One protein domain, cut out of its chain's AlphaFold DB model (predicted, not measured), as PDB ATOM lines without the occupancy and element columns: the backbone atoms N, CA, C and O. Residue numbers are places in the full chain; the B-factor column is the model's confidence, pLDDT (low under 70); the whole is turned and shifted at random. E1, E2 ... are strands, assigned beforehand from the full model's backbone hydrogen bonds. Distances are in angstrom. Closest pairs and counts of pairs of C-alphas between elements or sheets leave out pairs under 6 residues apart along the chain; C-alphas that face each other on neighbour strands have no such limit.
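AT A GLANCE: This is residues 5 to 11 and 30 to 76 of the 90 residues of an uncharacterized protein of candidate division Hyd24-12 bacterium ADurb.Bin004 (UniProt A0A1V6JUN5). The model has little regular structure: mostly loops round a tiny ribbon of two parallel strands, E1 and E2, in the middle. The long link between them folds back so that residues 55 to 56 pair antiparallel with residues 71 to 72 of E2, on the side away from E1, while residues 30 to 44 loop past the other side of E1. Of 54 printed residues, 6 are in named elements, the strands E1 then E2, with no named helix; the class is all strand. The whole is compact, with a radius of gyration of the C-alphas of 10.9 A and spans of 29 by 22 by 13 A.

IN THESE COORDINATES: E1 is residues 45 to 47, from C-alpha 45 at (107.916, 122.467, 109.802). E2 is residues 71 to 73, ending with C-alpha 73 at (113.227, 117.244, 112.923).

HOW THE PARTS SIT: E1 and E2 are parallel neighbours at 6 degrees; C-alphas 47 and 73 face each other at 4.5 A. N 73 and O 46, 2.8 A apart, are within hydrogen-bond range.

THE WHOLE: Residues 12 to 29 are not printed; C-alphas 11 and 30 are 9.6 A apart across this cut. The E1 to E2 link is long, 23 residues. Nine residues have pLDDT under 70, among them 10 to 11 and 30 to 31.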
ATOM      1  N   ALA A   5     122.564 126.870 113.206       69.50
ATOM      2  CA  ALA A   5     123.048 127.627 114.358       69.50
ATOM      3  C   ALA A   5     122.208 127.313 115.589       69.50
ATOM      4  O   ALA A   5     121.014 127.027 115.505       69.50
ATOM      5  N   ASN A   6     122.853 127.326 116.755       73.25
ATOM      6  CA  ASN A   6     122.224 126.980 118.033       73.25
ATOM      7  C   ASN A   6     121.505 125.612 118.014       73.25
ATOM      8  O   ASN A   6     120.526 125.404 118.725       73.25
ATOM      9  N   GLY A   7     121.982 124.673 117.185       67.88
ATOM     10  CA  GLY A   7     121.388 123.342 117.023       67.88
ATOM     11  C   GLY A   7     120.113 123.296 116.176       67.88
ATOM     12  O   GLY A   7     119.459 122.258 116.159       67.88
ATOM     13  N   ASN A   8     119.776 124.387 115.484       69.19
ATOM     14  CA  ASN A   8     118.621 124.516 114.604       69.19
ATOM     15  C   ASN A   8     119.058 124.716 113.145       69.19
ATOM     16  O   ASN A   8     119.978 125.489 112.907       69.19
ATOM     17  N   ILE A   9     118.386 124.091 112.169       72.38
ATOM     18  CA  ILE A   9     118.493 124.457 110.747       72.38
ATOM     19  C   ILE A   9     118.023 125.908 110.592       72.38
ATOM     20  O   ILE A   9     116.872 126.216 110.910       72.38
ATOM     21  N   GLU A  10     118.921 126.783 110.134       66.88
ATOM     22  CA  GLU A  10     118.656 128.223 109.982       66.88
ATOM     23  C   GLU A  10     118.090 128.588 108.615       66.88
ATOM     24  O   GLU A  10     117.343 129.557 108.490       66.88
ATOM     25  N   THR A  11     118.439 127.826 107.581       63.53
ATOM     26  CA  THR A  11     117.968 128.077 106.223       63.53
ATOM     27  C   THR A  11     117.524 126.773 105.579       63.53
ATOM     28  O   THR A  11     118.292 125.828 105.403       63.53
ATOM     29  N   PRO A  30     108.640 124.986 105.005       62.28
ATOM     30  CA  PRO A  30     108.573 126.344 105.545       62.28
ATOM     31  C   PRO A  30     109.870 126.728 106.265       62.28
ATOM     32  O   PRO A  30     110.389 125.951 107.058       62.28
ATOM     33  N   ALA A  31     110.391 127.932 106.012       65.00
ATOM     34  CA  ALA A  31     111.665 128.389 106.582       65.00
ATOM     35  C   ALA A  31     111.581 128.758 108.078       65.00
ATOM     36  O   ALA A  31     112.593 129.071 108.698       65.00
ATOM     37  N   THR A  32     110.382 128.738 108.666       71.94
ATOM     38  CA  THR A  32     110.145 129.111 110.065       71.94
ATOM     39  C   THR A  32     109.577 127.926 110.839       71.94
ATOM     40  O   THR A  32     108.604 127.301 110.417       71.94
ATOM     41  N   VAL A  33     110.188 127.610 111.982       75.81
ATOM     42  CA  VAL A  33     109.754 126.511 112.858       75.81
ATOM     43  C   VAL A  33     108.347 126.785 113.393       75.81
ATOM     44  O   VAL A  33     108.037 127.904 113.793       75.81
ATOM     45  N   GLY A  34     107.504 125.755 113.413       76.12
ATOM     46  CA  GLY A  34     106.116 125.816 113.871       76.12
ATOM     47  C   GLY A  34     105.166 126.505 112.893       76.12
ATOM     48  O   GLY A  34     104.014 126.739 113.247       76.12
ATOM     49  N   SER A  35     105.631 126.842 111.688       71.25
ATOM     50  CA  SER A  35     104.810 127.495 110.670       71.25
ATOM     51  C   SER A  35     104.413 126.541 109.551       71.25
ATOM     52  O   SER A  35     105.147 125.609 109.214       71.25
ATOM     53  N   ALA A  36     103.259 126.847 108.970       76.31
ATOM     54  CA  ALA A  36     102.796 126.367 107.684       76.31
ATOM     55  C   ALA A  36     102.908 127.509 106.663       76.31
ATOM     56  O   ALA A  36     102.826 128.689 107.021       76.31
ATOM     57  N   LYS A  37     103.087 127.172 105.386       70.56
ATOM     58  CA  LYS A  37     103.045 128.142 104.283       70.56
ATOM     59  C   LYS A  37     102.123 127.646 103.183       70.56
ATOM     60  O   LYS A  37     102.231 126.496 102.766       70.56
ATOM     61  N   ALA A  38     101.270 128.533 102.675       73.31
ATOM     62  CA  ALA A  38     100.337 128.212 101.598       73.31
ATOM     63  C   ALA A  38     101.064 127.785 100.310       73.31
ATOM     64  O   ALA A  38     100.556 126.964  99.553       73.31
ATOM     65  N   GLU A  39     102.286 128.280 100.083       68.75
ATOM     66  CA  GLU A  39     103.134 127.857  98.964       68.75
ATOM     67  C   GLU A  39     103.561 126.379  99.043       68.75
ATOM     68  O   GLU A  39     103.996 125.814  98.040       68.75
ATOM     69  N   TYR A  40     103.411 125.756 100.215       67.56
ATOM     70  CA  TYR A  40     103.708 124.352 100.496       67.56
ATOM     71  C   TYR A  40     102.467 123.594 100.969       67.56
ATOM     72  O   TYR A  40     102.573 122.739 101.836       67.56
ATOM     73  N   ASP A  41     101.288 123.938 100.445       70.75
ATOM     74  CA  ASP A  41     100.013 123.281 100.783       70.75
ATOM     75  C   ASP A  41      99.630 123.363 102.273       70.75
ATOM     76  O   ASP A  41      98.779 122.631 102.761       70.75
ATOM     77  N   ASN A  42     100.227 124.314 103.001       75.94
ATOM     78  CA  ASN A  42     100.149 124.441 104.459       75.94
ATOM     79  C   ASN A  42     100.819 123.299 105.239       75.94
ATOM     80  O   ASN A  42     100.547 123.119 106.424       75.94
ATOM     81  N   ASP A  43     101.768 122.604 104.616       77.31
ATOM     82  CA  ASP A  43     102.610 121.633 105.300       77.31
ATOM     83  C   ASP A  43     103.471 122.294 106.373       77.31
ATOM     84  O   ASP A  43     104.047 123.369 106.170       77.31
ATOM     85  N   TYR A  44     103.598 121.620 107.512       82.88
ATOM     86  CA  TYR A  44     104.295 122.151 108.675       82.88
ATOM     87  C   TYR A  44     105.783 121.789 108.741       82.88
ATOM     88  O   TYR A  44     106.240 120.728 108.297       82.88
ATOM     89  N   TYR A  45     106.526 122.672 109.413       83.69
ATOM     90  CA  TYR A  45     107.916 122.467 109.802       83.69
ATOM     91  C   TYR A  45     108.084 122.440 111.326       83.69
ATOM     92  O   TYR A  45     107.780 123.424 111.997       83.69
ATOM     93  N   TRP A  46     108.657 121.370 111.885       85.75
ATOM     94  CA  TRP A  46     109.029 121.302 113.308       85.75
ATOM     95  C   TRP A  46     110.489 120.919 113.508       85.75
ATOM     96  O   TRP A  46     111.004 120.036 112.824       85.75
ATOM     97  N   GLN A  47     111.125 121.499 114.526       85.75
ATOM     98  CA  GLN A  47     112.511 121.205 114.874       85.75
ATOM     99  C   GLN A  47     112.762 121.277 116.379       85.75
ATOM    100  O   GLN A  47     112.158 122.081 117.086       85.75
ATOM    101  N   ALA A  48     113.686 120.438 116.844       85.81
ATOM    102  CA  ALA A  48     114.299 120.504 118.164       85.81
ATOM    103  C   ALA A  48     115.831 120.508 118.037       85.81
ATOM    104  O   ALA A  48     116.377 120.075 117.024       85.81
ATOM    105  N   THR A  49     116.528 120.943 119.086       84.81
ATOM    106  CA  THR A  49     117.997 120.971 119.115       84.81
ATOM    107  C   THR A  49     118.607 119.588 119.376       84.81
ATOM    108  O   THR A  49     117.945 118.673 119.889       84.81
ATOM    109  N   GLY A  50     119.893 119.433 119.043       84.88
ATOM    110  CA  GLY A  50     120.672 118.201 119.221       84.88
ATOM    111  C   GLY A  50     120.727 117.329 117.964       84.88
ATOM    112  O   GLY A  50     120.342 117.758 116.880       84.88
ATOM    113  N   GLN A  51     121.218 116.093 118.093       83.94
ATOM    114  CA  GLN A  51     121.229 115.153 116.970       83.94
ATOM    115  C   GLN A  51     119.808 114.635 116.718       83.94
ATOM    116  O   GLN A  51     119.227 113.953 117.566       83.94
ATOM    117  N   ARG A  52     119.250 114.966 115.552       87.69
ATOM    118  CA  ARG A  52     117.882 114.620 115.152       87.69
ATOM    119  C   ARG A  52     117.865 113.988 113.768       87.69
ATOM    120  O   ARG A  52     118.675 114.341 112.915       87.69
ATOM    121  N   ALA A  53     116.935 113.063 113.560       86.25
ATOM    122  CA  ALA A  53     116.652 112.506 112.244       86.25
ATOM    123  C   ALA A  53     115.577 113.350 111.544       86.25
ATOM    124  O   ALA A  53     114.609 113.775 112.179       86.25
ATOM    125  N   ALA A  54     115.744 113.587 110.243       85.31
ATOM    126  CA  ALA A  54     114.737 114.253 109.428       85.31
ATOM    127  C   ALA A  54     113.667 113.245 108.987       85.31
ATOM    128  O   ALA A  54     113.986 112.220 108.388       85.31
ATOM    129  N   ILE A  55     112.401 113.553 109.267       87.06
ATOM    130  CA  ILE A  55     111.238 112.775 108.831       87.06
ATOM    131  C   ILE A  55     110.423 113.642 107.869       87.06
ATOM    132  O   ILE A  55     110.142 114.806 108.160       87.06
ATOM    133  N   ARG A  56     110.062 113.075 106.715       86.38
ATOM    134  CA  ARG A  56     109.374 113.752 105.604       86.38
ATOM    135  C   ARG A  56     108.035 113.070 105.325       86.38
ATOM    136  O   ARG A  56     107.923 111.865 105.534       86.38
ATOM    137  N   GLY A  57     107.054 113.819 104.825       82.69
ATOM    138  CA  GLY A  57     105.766 113.268 104.373       82.69
ATOM    139  C   GLY A  57     104.709 113.061 105.463       82.69
ATOM    140  O   GLY A  57     103.571 112.732 105.146       82.69
ATOM    141  N   GLY A  58     105.069 113.267 106.734       81.69
ATOM    142  CA  GLY A  58     104.147 113.177 107.867       81.69
ATOM    143  C   GLY A  58     103.742 111.755 108.260       81.69
ATOM    144  O   GLY A  58     104.430 110.787 107.937       81.69
ATOM    145  N   ASN A  59     102.653 111.635 109.024       80.00
ATOM    146  CA  ASN A  59     102.098 110.358 109.477       80.00
ATOM    147  C   ASN A  59     100.557 110.342 109.404       80.00
ATOM    148  O   ASN A  59      99.920 111.359 109.145       80.00
ATOM    149  N   TRP A  60      99.939 109.192 109.674       76.88
ATOM    150  CA  TRP A  60      98.480 109.031 109.613       76.88
ATOM    151  C   TRP A  60      97.695 109.722 110.744       76.88
ATOM    152  O   TRP A  60      96.469 109.751 110.688       76.88
ATOM    153  N   SER A  61      98.348 110.238 111.792       77.56
ATOM    154  CA  SER A  61      97.679 110.710 113.012       77.56
ATOM    155  C   SER A  61      97.340 112.204 113.033       77.56
ATOM    156  O   SER A  61      96.544 112.597 113.878       77.56
ATOM    157  N   LEU A  62      97.936 113.042 112.171       71.69
ATOM    158  CA  LEU A  62      97.698 114.506 112.175       71.69
ATOM    159  C   LEU A  62      97.129 115.055 110.853       71.69
ATOM    160  O   LEU A  62      97.109 116.262 110.641       71.69
ATOM    161  N   GLY A  63      96.594 114.182 109.993       77.38
ATOM    162  CA  GLY A  63      95.735 114.572 108.868       77.38
ATOM    163  C   GLY A  63      96.323 115.672 107.976       77.38
ATOM    164  O   GLY A  63      97.343 115.456 107.333       77.38
ATOM    165  N   ALA A  64      95.647 116.825 107.929       71.19
ATOM    166  CA  ALA A  64      95.947 117.945 107.033       71.19
ATOM    167  C   ALA A  64      97.197 118.764 107.409       71.19
ATOM    168  O   ALA A  64      97.626 119.587 106.609       71.19
ATOM    169  N   ASP A  65      97.800 118.534 108.580       71.94
ATOM    170  CA  ASP A  65      99.069 119.184 108.959       71.94
ATOM    171  C   ASP A  65     100.276 118.586 108.204       71.94
ATOM    172  O   ASP A  65     101.414 119.062 108.309       71.94
ATOM    173  N   TYR A  66     100.032 117.485 107.486       77.06
ATOM    174  CA  TYR A  66     101.021 116.636 106.855       77.06
ATOM    175  C   TYR A  66     100.773 116.463 105.358       77.06
ATOM    176  O   TYR A  66      99.710 116.027 104.926       77.06
ATOM    177  N   GLY A  67     101.833 116.683 104.586       77.56
ATOM    178  CA  GLY A  67     101.854 116.509 103.142       77.56
ATOM    179  C   GLY A  67     103.275 116.363 102.610       77.56
ATOM    180  O   GLY A  67     104.225 116.069 103.348       77.56
ATOM    181  N   LEU A  68     103.428 116.513 101.294       76.88
ATOM    182  CA  LEU A  68     104.665 116.213 100.565       76.88
ATOM    183  C   LEU A  68     105.884 116.998 101.082       76.88
ATOM    184  O   LEU A  68     107.014 116.506 101.029       76.88
ATOM    185  N   PHE A  69     105.658 118.209 101.576       76.06
ATOM    186  CA  PHE A  69     106.666 119.151 102.040       76.06
ATOM    187  C   PHE A  69     106.756 119.241 103.567       76.06
ATOM    188  O   PHE A  69     107.605 119.974 104.075       76.06
ATOM    189  N   CYS A  70     105.969 118.453 104.310       82.25
ATOM    190  CA  CYS A  70     106.111 118.373 105.760       82.25
ATOM    191  C   CYS A  70     107.530 117.918 106.133       82.25
ATOM    192  O   CYS A  70     108.038 116.909 105.625       82.25
ATOM    193  N   LEU A  71     108.137 118.617 107.096       84.62
ATOM    194  CA  LEU A  71     109.437 118.278 107.663       84.62
ATOM    195  C   LEU A  71     109.379 118.279 109.194       84.62
ATOM    196  O   LEU A  71     109.110 119.293 109.838       84.62
ATOM    197  N   ARG A  72     109.709 117.134 109.790       87.38
ATOM    198  CA  ARG A  72     109.780 116.958 111.240       87.38
ATOM    199  C   ARG A  72     111.188 116.538 111.652       87.38
ATOM    200  O   ARG A  72     111.639 115.443 111.332       87.38
ATOM    201  N   VAL A  73     111.852 117.401 112.414       88.00
ATOM    202  CA  VAL A  73     113.227 117.244 112.923       88.00
ATOM    203  C   VAL A  73     113.212 117.271 114.457       88.00
ATOM    204  O   VAL A  73     113.942 118.008 115.114       88.00
ATOM    205  N   THR A  74     112.298 116.504 115.055       88.44
ATOM    206  CA  THR A  74     112.122 116.424 116.520       88.44
ATOM    207  C   THR A  74     112.496 115.061 117.098       88.44
ATOM    208  O   THR A  74     112.771 114.952 118.292       88.44
ATOM    209  N   SER A  75     112.569 114.028 116.260       89.25
ATOM    210  CA  SER A  75     112.874 112.660 116.680       89.25
ATOM    211  C   SER A  75     114.381 112.433 116.808       89.25
ATOM    212  O   SER A  75     115.171 112.916 115.996       89.25
ATOM    213  N   ALA A  76     114.792 111.685 117.836       91.06
ATOM    214  CA  ALA A  76     116.166 111.201 117.935       91.06
ATOM    215  C   ALA A  76     116.408 110.100 116.881       91.06
ATOM    216  O   ALA A  76     115.457 109.417 116.502       91.06
TER     217      ALA A  76